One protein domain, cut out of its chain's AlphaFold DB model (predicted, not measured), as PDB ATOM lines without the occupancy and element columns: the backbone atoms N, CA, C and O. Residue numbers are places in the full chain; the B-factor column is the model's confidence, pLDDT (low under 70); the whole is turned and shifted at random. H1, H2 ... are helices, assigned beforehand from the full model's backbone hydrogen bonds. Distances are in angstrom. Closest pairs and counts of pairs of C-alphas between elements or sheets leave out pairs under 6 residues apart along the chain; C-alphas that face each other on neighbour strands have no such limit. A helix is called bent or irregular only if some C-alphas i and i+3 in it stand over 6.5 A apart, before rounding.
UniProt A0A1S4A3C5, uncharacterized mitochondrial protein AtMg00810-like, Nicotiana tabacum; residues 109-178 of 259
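Overview. This is residues 109 to 178 of the 259 residues of the protein "uncharacterized mitochondrial protein AtMg00810-like" of Nicotiana tabacum (UniProt A0A1S4A3C5). A loose, drawn-out all-helix domain: H1 and H3 meet near one end of the long axis, and H2 sits alone at the other end, joined to them by an unnamed stretch on either side, so that the chain makes a long open loop. From H1 the chain travels out to H2 through residues 121 to 141 and comes back through residues 149 to 158 into H3, which runs slanted to the long axis back towards H1. The printed part has 70 residues, with three named helices in the order H1, H2, H3 and no named strand; under half of the residues, 29 of 70, are in named elements. It is loose, with a radius of gyration of the C-alphas of 15.6 A, and elongated, with spans of 45 by 26 by 18 A.

Arrangement. The first helix, H1, residues 111 to 120, touches H3, residues 159 to 170. H3 touches H1 with residues 167 to 170 alone. The closest C-alphas of the two helices are those of Ile 118 and Val 167, 6.1 A apart. Their centres are 13.0 A apart. The two run opposite ways, at a tilt of 37 degrees that is only just steep. H2, residues 142 to 148, touches no helix. H1 and H2 are apart, and H2 and H3 are apart. In H1, H2 and H3 every backbone O i to N i+4 pair is within hydrogen-bond range.

Along the chain. H1 begins at C-alpha 111, at (307.234, 581.276, 439.630), and measures 14.2 A from first to last C-alpha. Residues 121 to 141 follow without a named element. H2 begins at C-alpha 142, at (275.003, 585.990, 426.820), and measures 10.2 A over its seven residues. H3, the longest helix with 12 residues, measures 17.0 A and ends at C-alpha 170, at (300.283, 577.157, 434.192). No helix is bent or irregular.

Size, cuts and confidence. The two C-alphas farthest apart are those of Lys 112 and Glu 149, at 45.1 A, while the C-alphas of Thr 109 and Ile 178, the first and last printed residues, are 6.6 A apart. The printed residues run from 109 to 178 without a cut. The link from H1 to H2 is long, with 21 residues, and the link from H2 to H3 is short, with 10. The mean pLDDT of the printed part is 81.8. Confidence is low, under 70, at residues 135 to 138 and 149 to 157. The mean pLDDT is 92 in H1, 73 in H2 and 86 in H3.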
ATOM      1  N   THR A 109     310.447 586.278 436.201       93.94
ATOM      2  CA  THR A 109     309.457 585.198 436.348       93.94
ATOM      3  C   THR A 109     308.508 585.460 437.511       93.94
ATOM      4  O   THR A 109     308.830 586.180 438.446       93.94
ATOM      5  N   GLN A 110     307.320 584.865 437.474       94.06
ATOM      6  CA  GLN A 110     306.361 584.880 438.582       94.06
ATOM      7  C   GLN A 110     306.177 583.474 439.167       94.06
ATOM      8  O   GLN A 110     305.095 583.099 439.617       94.06
ATOM      9  N   ARG A 111     307.253 582.675 439.183       93.00
ATOM     10  CA  ARG A 111     307.234 581.276 439.630       93.00
ATOM     11  C   ARG A 111     306.602 581.081 440.998       93.00
ATOM     12  O   ARG A 111     305.796 580.170 441.172       93.00
ATOM     13  N   LYS A 112     306.963 581.918 441.972       91.44
ATOM     14  CA  LYS A 112     306.402 581.841 443.326       91.44
ATOM     15  C   LYS A 112     304.879 582.015 443.319       91.44
ATOM     16  O   LYS A 112     304.189 581.213 443.938       91.44
ATOM     17  N   TYR A 113     304.376 583.006 442.583       91.88
ATOM     18  CA  TYR A 113     302.941 583.253 442.436       91.88
ATOM     19  C   TYR A 113     302.238 582.079 441.743       91.88
ATOM     20  O   TYR A 113     301.245 581.575 442.255       91.88
ATOM     21  N   ALA A 114     302.804 581.566 440.646       91.88
ATOM     22  CA  ALA A 114     302.263 580.402 439.946       91.88
ATOM     23  C   ALA A 114     302.161 579.166 440.862       91.88
ATOM     24  O   ALA A 114     301.142 578.478 440.867       91.88
ATOM     25  N   LEU A 115     303.191 578.888 441.667       92.00
ATOM     26  CA  LEU A 115     303.183 577.768 442.615       92.00
ATOM     27  C   LEU A 115     302.183 577.970 443.757       92.00
ATOM     28  O   LEU A 115     301.503 577.017 444.136       92.00
ATOM     29  N   GLN A 116     302.077 579.191 444.282       91.62
ATOM     30  CA  GLN A 116     301.094 579.534 445.307       91.62
ATOM     31  C   GLN A 116     299.667 579.338 444.779       91.62
ATOM     32  O   GLN A 116     298.889 578.630 445.409       91.62
ATOM     33  N   LEU A 117     299.372 579.836 443.576       91.06
ATOM     34  CA  LEU A 117     298.085 579.649 442.904       91.06
ATOM     35  C   LEU A 117     297.739 578.160 442.726       91.06
ATOM     36  O   LEU A 117     296.628 577.728 443.023       91.06
ATOM     37  N   ILE A 118     298.697 577.340 442.282       91.38
ATOM     38  CA  ILE A 118     298.496 575.888 442.123       91.38
ATOM     39  C   ILE A 118     298.193 575.211 443.469       91.38
ATOM     40  O   ILE A 118     297.393 574.271 443.517       91.38
ATOM     41  N   SER A 119     298.836 575.667 444.548       91.00
ATOM     42  CA  SER A 119     298.625 575.147 445.899       91.00
ATOM     43  C   SER A 119     297.264 575.550 446.464       91.00
ATOM     44  O   SER A 119     296.576 574.696 447.016       91.00
ATOM     45  N   GLU A 120     296.860 576.811 446.307       90.25
ATOM     46  CA  GLU A 120     295.579 577.346 446.795       90.25
ATOM     47  C   GLU A 120     294.380 576.647 446.142       90.25
ATOM     48  O   GLU A 120     293.402 576.337 446.815       90.25
ATOM     49  N   VAL A 121     294.482 576.305 444.855       88.88
ATOM     50  CA  VAL A 121     293.431 575.564 444.130       88.88
ATOM     51  C   VAL A 121     293.492 574.049 444.408       88.88
ATOM     52  O   VAL A 121     292.646 573.286 443.945       88.88
ATOM     53  N   GLY A 122     294.486 573.566 445.165       89.31
ATOM     54  CA  GLY A 122     294.631 572.144 445.504       89.31
ATOM     55  C   GLY A 122     295.065 571.256 444.329       89.31
ATOM     56  O   GLY A 122     294.886 570.041 444.361       89.31
ATOM     57  N   LEU A 123     295.660 571.832 443.277       88.12
ATOM     58  CA  LEU A 123     296.035 571.125 442.040       88.12
ATOM     59  C   LEU A 123     297.521 570.731 441.982       88.12
ATOM     60  O   LEU A 123     298.032 570.294 440.942       88.12
ATOM     61  N   ALA A 124     298.227 570.805 443.112       86.75
ATOM     62  CA  ALA A 124     299.630 570.409 443.228       86.75
ATOM     63  C   ALA A 124     299.887 568.943 442.817       86.75
ATOM     64  O   ALA A 124     300.938 568.654 442.245       86.75
ATOM     65  N   GLY A 125     298.913 568.039 442.982       86.44
ATOM     66  CA  GLY A 125     298.980 566.643 442.512       86.44
ATOM     67  C   GLY A 125     298.418 566.386 441.102       86.44
ATOM     68  O   GLY A 125     298.620 565.311 440.547       86.44
ATOM     69  N   ALA A 126     297.730 567.354 440.486       86.81
ATOM     70  CA  ALA A 126     297.015 567.150 439.219       86.81
ATOM     71  C   ALA A 126     297.945 567.052 437.993       86.81
ATOM     72  O   ALA A 126     299.008 567.666 437.957       86.81
ATOM     73  N   LYS A 127     297.557 566.341 436.930       89.31
ATOM     74  CA  LYS A 127     298.340 566.338 435.676       89.31
ATOM     75  C   LYS A 127     298.277 567.709 434.993       89.31
ATOM     76  O   LYS A 127     297.194 568.296 434.926       89.31
ATOM     77  N   SER A 128     299.404 568.191 434.470       89.75
ATOM     78  CA  SER A 128     299.426 569.382 433.615       89.75
ATOM     79  C   SER A 128     298.687 569.130 432.297       89.75
ATOM     80  O   SER A 128     298.435 567.981 431.923       89.75
ATOM     81  N   ILE A 129     298.302 570.210 431.620       90.00
ATOM     82  CA  ILE A 129     297.668 570.173 430.296       90.00
ATOM     83  C   ILE A 129     298.406 571.108 429.339       90.00
ATOM     84  O   ILE A 129     299.049 572.058 429.780       90.00
ATOM     85  N   SER A 130     298.327 570.829 428.039       86.06
ATOM     86  CA  SER A 130     299.028 571.587 426.995       86.06
ATOM     87  C   SER A 130     298.269 572.815 426.499       86.06
ATOM     88  O   SER A 130     298.893 573.702 425.929       86.06
ATOM     89  N   THR A 131     296.952 572.887 426.699       83.88
ATOM     90  CA  THR A 131     296.131 574.042 426.316       83.88
ATOM     91  C   THR A 131     295.217 574.440 427.475       83.88
ATOM     92  O   THR A 131     294.687 573.560 428.151       83.88
ATOM     93  N   PRO A 132     295.030 575.744 427.745       82.06
ATOM     94  CA  PRO A 132     294.175 576.210 428.841       82.06
ATOM     95  C   PRO A 132     292.675 576.088 428.525       82.06
ATOM     96  O   PRO A 132     291.859 576.133 429.440       82.06
ATOM     97  N   ILE A 133     292.326 575.930 427.245       79.94
ATOM     98  CA  ILE A 133     290.964 575.762 426.735       79.94
ATOM     99  C   ILE A 133     290.936 574.628 425.703       79.94
ATOM    100  O   ILE A 133     291.966 574.311 425.092       79.94
ATOM    101  N   GLU A 134     289.774 574.007 425.522       73.56
ATOM    102  CA  GLU A 134     289.554 573.028 424.461       73.56
ATOM    103  C   GLU A 134     289.606 573.697 423.080       73.56
ATOM    104  O   GLU A 134     289.144 574.822 422.877       73.56
ATOM    105  N   LEU A 135     290.209 573.004 422.114       67.62
ATOM    106  CA  LEU A 135     290.308 573.483 420.738       67.62
ATOM    107  C   LEU A 135     288.911 573.586 420.113       67.62
ATOM    108  O   LEU A 135     288.099 572.676 420.243       67.62
ATOM    109  N   ASN A 136     288.670 574.678 419.381       69.12
ATOM    110  CA  ASN A 136     287.410 574.996 418.693       69.12
ATOM    111  C   ASN A 136     286.218 575.347 419.596       69.12
ATOM    112  O   ASN A 136     285.116 575.536 419.081       69.12
ATOM    113  N   GLN A 137     286.419 575.504 420.906       68.56
ATOM    114  CA  GLN A 137     285.366 576.013 421.774       68.56
ATOM    115  C   GLN A 137     285.177 577.520 421.547       68.56
ATOM    116  O   GLN A 137     286.055 578.327 421.852       68.56
ATOM    117  N   LYS A 138     284.031 577.906 420.978       65.94
ATOM    118  CA  LYS A 138     283.646 579.311 420.813       65.94
ATOM    119  C   LYS A 138     282.892 579.751 422.057       65.94
ATOM    120  O   LYS A 138     281.757 579.350 422.260       65.94
ATOM    121  N   LEU A 139     283.536 580.565 422.885       70.94
ATOM    122  CA  LEU A 139     282.863 581.216 424.002       70.94
ATOM    123  C   LEU A 139     282.227 582.510 423.494       70.94
ATOM    124  O   LEU A 139     282.930 583.463 423.147       70.94
ATOM    125  N   THR A 140     280.903 582.525 423.415       70.19
ATOM    126  CA  THR A 140     280.107 583.722 423.155       70.19
ATOM    127  C   THR A 140     279.605 584.314 424.467       70.19
ATOM    128  O   THR A 140     279.628 583.694 425.529       70.19
ATOM    129  N   THR A 141     279.252 585.593 424.430       72.75
ATOM    130  CA  THR A 141     278.646 586.275 425.579       72.75
ATOM    131  C   THR A 141     277.133 586.104 425.541       72.75
ATOM    132  O   THR A 141     276.564 586.217 424.461       72.75
ATOM    133  N   ILE A 142     276.476 586.045 426.701       73.12
ATOM    134  CA  ILE A 142     275.003 585.990 426.820       73.12
ATOM    135  C   ILE A 142     274.305 587.087 425.988       73.12
ATOM    136  O   ILE A 142     273.249 586.869 425.400       73.12
ATOM    137  N   GLU A 143     274.888 588.289 425.916       72.44
ATOM    138  CA  GLU A 143     274.365 589.397 425.099       72.44
ATOM    139  C   GLU A 143     274.374 589.095 423.592       72.44
ATOM    140  O   GLU A 143     273.472 589.515 422.871       72.44
ATOM    141  N   TYR A 144     275.389 588.368 423.123       72.06
ATOM    142  CA  TYR A 144     275.530 587.951 421.730       72.06
ATOM    143  C   TYR A 144     274.504 586.882 421.374       72.06
ATOM    144  O   TYR A 144     273.805 587.025 420.374       72.06
ATOM    145  N   ASP A 145     274.360 585.861 422.218       74.00
ATOM    146  CA  ASP A 145     273.455 584.739 421.949       74.00
ATOM    147  C   ASP A 145     271.995 585.207 421.902       74.00
ATOM    148  O   ASP A 145     271.246 584.830 420.999       74.00
ATOM    149  N   LYS A 146     271.626 586.153 422.780       73.38
ATOM    150  CA  LYS A 146     270.325 586.845 422.749       73.38
ATOM    151  C   LYS A 146     270.072 587.615 421.454       73.38
ATOM    152  O   LYS A 146     268.921 587.756 421.057       73.38
ATOM    153  N   HIS A 147     271.113 588.154 420.821       72.69
ATOM    154  CA  HIS A 147     270.981 588.935 419.589       72.69
ATOM    155  C   HIS A 147     270.930 588.062 418.329       72.69
ATOM    156  O   HIS A 147     270.346 588.472 417.330       72.69
ATOM    157  N   VAL A 148     271.538 586.873 418.367       73.69
ATOM    158  CA  VAL A 148     271.628 585.942 417.225       73.69
ATOM    159  C   VAL A 148     270.584 584.810 417.318       73.69
ATOM    160  O   VAL A 148     270.522 583.962 416.436       73.69
ATOM    161  N   GLU A 149     269.738 584.806 418.358       67.88
ATOM    162  CA  GLU A 149     268.727 583.766 418.636       67.88
ATOM    163  C   GLU A 149     269.327 582.345 418.722       67.88
ATOM    164  O   GLU A 149     268.675 581.341 418.419       67.88
ATOM    165  N   VAL A 150     270.590 582.243 419.150       65.50
ATOM    166  CA  VAL A 150     271.267 580.957 419.347       65.50
ATOM    167  C   VAL A 150     270.813 580.381 420.685       65.50
ATOM    168  O   VAL A 150     271.297 580.772 421.738       65.50
ATOM    169  N   ASN A 151     269.864 579.446 420.639       58.00
ATOM    170  CA  ASN A 151     269.282 578.790 421.821       58.00
ATOM    171  C   ASN A 151     269.884 577.397 422.115       58.00
ATOM    172  O   ASN A 151     269.302 576.624 422.872       58.00
ATOM    173  N   GLY A 152     270.979 577.028 421.439       58.00
ATOM    174  CA  GLY A 152     271.478 575.647 421.396       58.00
ATOM    175  C   GLY A 152     272.661 575.327 422.308       58.00
ATOM    176  O   GLY A 152     272.884 574.150 422.592       58.00
ATOM    177  N   ASP A 153     273.405 576.334 422.766       66.69
ATOM    178  CA  ASP A 153     274.592 576.121 423.591       66.69
ATOM    179  C   ASP A 153     274.210 576.190 425.072       66.69
ATOM    180  O   ASP A 153     273.571 577.140 425.526       66.69
ATOM    181  N   ALA A 154     274.567 575.149 425.829       68.00
ATOM    182  CA  ALA A 154     274.329 575.123 427.265       68.00
ATOM    183  C   ALA A 154     275.123 576.250 427.940       68.00
ATOM    184  O   ALA A 154     276.317 576.419 427.673       68.00
ATOM    185  N   GLU A 155     274.467 577.004 428.826       69.25
ATOM    186  CA  GLU A 155     275.161 577.997 429.637       69.25
ATOM    187  C   GLU A 155     276.273 577.329 430.449       69.25
ATOM    188  O   GLU A 155     276.170 576.185 430.898       69.25
ATOM    189  N   LEU A 156     277.368 578.061 430.631       69.00
ATOM    190  CA  LEU A 156     278.503 577.567 431.385       69.00
ATOM    191  C   LEU A 156     278.148 577.491 432.882       69.00
ATOM    192  O   LEU A 156     278.289 578.476 433.603       69.00
ATOM    193  N   GLU A 157     277.694 576.329 433.352       69.56
ATOM    194  CA  GLU A 157     277.240 576.156 434.743       69.56
ATOM    195  C   GLU A 157     278.381 576.286 435.772       69.56
ATOM    196  O   GLU A 157     278.172 576.801 436.870       69.56
ATOM    197  N   ASP A 158     279.604 575.854 435.425       77.19
ATOM    198  CA  ASP A 158     280.772 575.886 436.317       77.19
ATOM    199  C   ASP A 158     282.003 576.545 435.673       77.19
ATOM    200  O   ASP A 158     282.794 575.929 434.952       77.19
ATOM    201  N   ILE A 159     282.232 577.807 436.033       77.50
ATOM    202  CA  ILE A 159     283.448 578.564 435.690       77.50
ATOM    203  C   ILE A 159     284.702 577.903 436.298       77.50
ATOM    204  O   ILE A 159     285.800 577.978 435.731       77.50
ATOM    205  N   GLY A 160     284.555 577.217 437.436       81.31
ATOM    206  CA  GLY A 160     285.642 576.571 438.167       81.31
ATOM    207  C   GLY A 160     286.354 575.497 437.350       81.31
ATOM    208  O   GLY A 160     287.563 575.305 437.501       81.31
ATOM    209  N   SER A 161     285.658 574.838 436.427       81.12
ATOM    210  CA  SER A 161     286.251 573.861 435.513       81.12
ATOM    211  C   SER A 161     287.313 574.491 434.596       81.12
ATOM    212  O   SER A 161     288.425 573.965 434.493       81.12
ATOM    213  N   TYR A 162     287.060 575.678 434.039       82.44
ATOM    214  CA  TYR A 162     288.036 576.416 433.217       82.44
ATOM    215  C   TYR A 162     289.160 577.035 434.035       82.44
ATOM    216  O   TYR A 162     290.314 577.064 433.599       82.44
ATOM    217  N   GLN A 163     288.850 577.497 435.247       83.38
ATOM    218  CA  GLN A 163     289.876 577.964 436.177       83.38
ATOM    219  C   GLN A 163     290.854 576.828 436.503       83.38
ATOM    220  O   GLN A 163     292.070 577.017 436.423       83.38
ATOM    221  N   LYS A 164     290.349 575.614 436.760       86.88
ATOM    222  CA  LYS A 164     291.179 574.419 436.975       86.88
ATOM    223  C   LYS A 164     292.018 574.080 435.743       86.88
ATOM    224  O   LYS A 164     293.191 573.749 435.906       86.88
ATOM    225  N   LEU A 165     291.467 574.165 434.528       87.44
ATOM    226  CA  LEU A 165     292.240 573.954 433.295       87.44
ATOM    227  C   LEU A 165     293.367 574.985 433.163       87.44
ATOM    228  O   LEU A 165     294.525 574.607 433.000       87.44
ATOM    229  N   THR A 166     293.068 576.268 433.354       88.31
ATOM    230  CA  THR A 166     294.067 577.348 433.330       88.31
ATOM    231  C   THR A 166     295.194 577.100 434.337       88.31
ATOM    232  O   THR A 166     296.371 577.166 433.984       88.31
ATOM    233  N   VAL A 167     294.870 576.727 435.577       90.38
ATOM    234  CA  VAL A 167     295.877 576.427 436.612       90.38
ATOM    235  C   VAL A 167     296.695 575.176 436.261       90.38
ATOM    236  O   VAL A 167     297.913 575.155 436.452       90.38
ATOM    237  N   ARG A 168     296.072 574.141 435.680       90.44
ATOM    238  CA  ARG A 168     296.778 572.948 435.167       90.44
ATOM    239  C   ARG A 168     297.680 573.263 433.974       90.44
ATOM    240  O   ARG A 168     298.701 572.596 433.812       90.44
ATOM    241  N   TYR A 169     297.325 574.250 433.158       91.00
ATOM    242  CA  TYR A 169     298.157 574.731 432.059       91.00
ATOM    243  C   TYR A 169     299.379 575.484 432.595       91.00
ATOM    244  O   TYR A 169     300.509 575.131 432.267       91.00
ATOM    245  N   VAL A 170     299.183 576.434 433.518       90.62
ATOM    246  CA  VAL A 170     300.283 577.157 434.192       90.62
ATOM    247  C   VAL A 170     301.248 576.185 434.882       90.62
ATOM    248  O   VAL A 170     302.465 576.364 434.837       90.62
ATOM    249  N   LYS A 171     300.724 575.094 435.451       90.56
ATOM    250  CA  LYS A 171     301.522 574.020 436.056       90.56
ATOM    251  C   LYS A 171     302.496 573.340 435.087       90.56
ATOM    252  O   LYS A 171     303.490 572.783 435.550       90.56
ATOM    253  N   ALA A 172     302.254 573.366 433.776       90.81
ATOM    254  CA  ALA A 172     303.184 572.788 432.806       90.81
ATOM    255  C   ALA A 172     304.556 573.483 432.836       90.81
ATOM    256  O   ALA A 172     305.581 572.821 432.676       90.81
ATOM    257  N   ALA A 173     304.585 574.796 433.083       90.88
ATOM    258  CA  ALA A 173     305.810 575.590 433.098       90.88
ATOM    259  C   ALA A 173     305.717 576.766 434.095       90.88
ATOM    260  O   ALA A 173     305.745 577.926 433.685       90.88
ATOM    261  N   PRO A 174     305.668 576.510 435.418       89.06
ATOM    262  CA  PRO A 174     305.492 577.568 436.416       89.06
ATOM    263  C   PRO A 174     306.685 578.530 436.472       89.06
ATOM    264  O   PRO A 174     306.549 579.647 436.944       89.06
ATOM    265  N   GLY A 175     307.865 578.099 436.012       89.25
ATOM    266  CA  GLY A 175     309.069 578.927 435.933       89.25
ATOM    267  C   GLY A 175     309.259 579.641 434.597       89.25
ATOM    268  O   GLY A 175     310.342 580.180 434.375       89.25
ATOM    269  N   LEU A 176     308.270 579.607 433.696       91.06
ATOM    270  CA  LEU A 176     308.358 580.363 432.453       91.06
ATOM    271  C   LEU A 176     308.461 581.858 432.778       91.06
ATOM    272  O   LEU A 176     307.901 582.353 433.761       91.06
ATOM    273  N   GLY A 177     309.244 582.565 431.981       91.31
ATOM    274  CA  GLY A 177     309.574 583.952 432.233       91.31
ATOM    275  C   GLY A 177     310.168 584.608 431.003       91.31
ATOM    276  O   GLY A 177     310.373 583.964 429.973       91.31
ATOM    277  N   ILE A 178     310.448 585.895 431.132       91.88
ATOM    278  CA  ILE A 178     310.995 586.719 430.061       91.88
ATOM    279  C   ILE A 178     312.483 586.881 430.308       91.88
ATOM    280  O   ILE A 178     312.893 587.379 431.357       91.88
TER     281      ILE A 178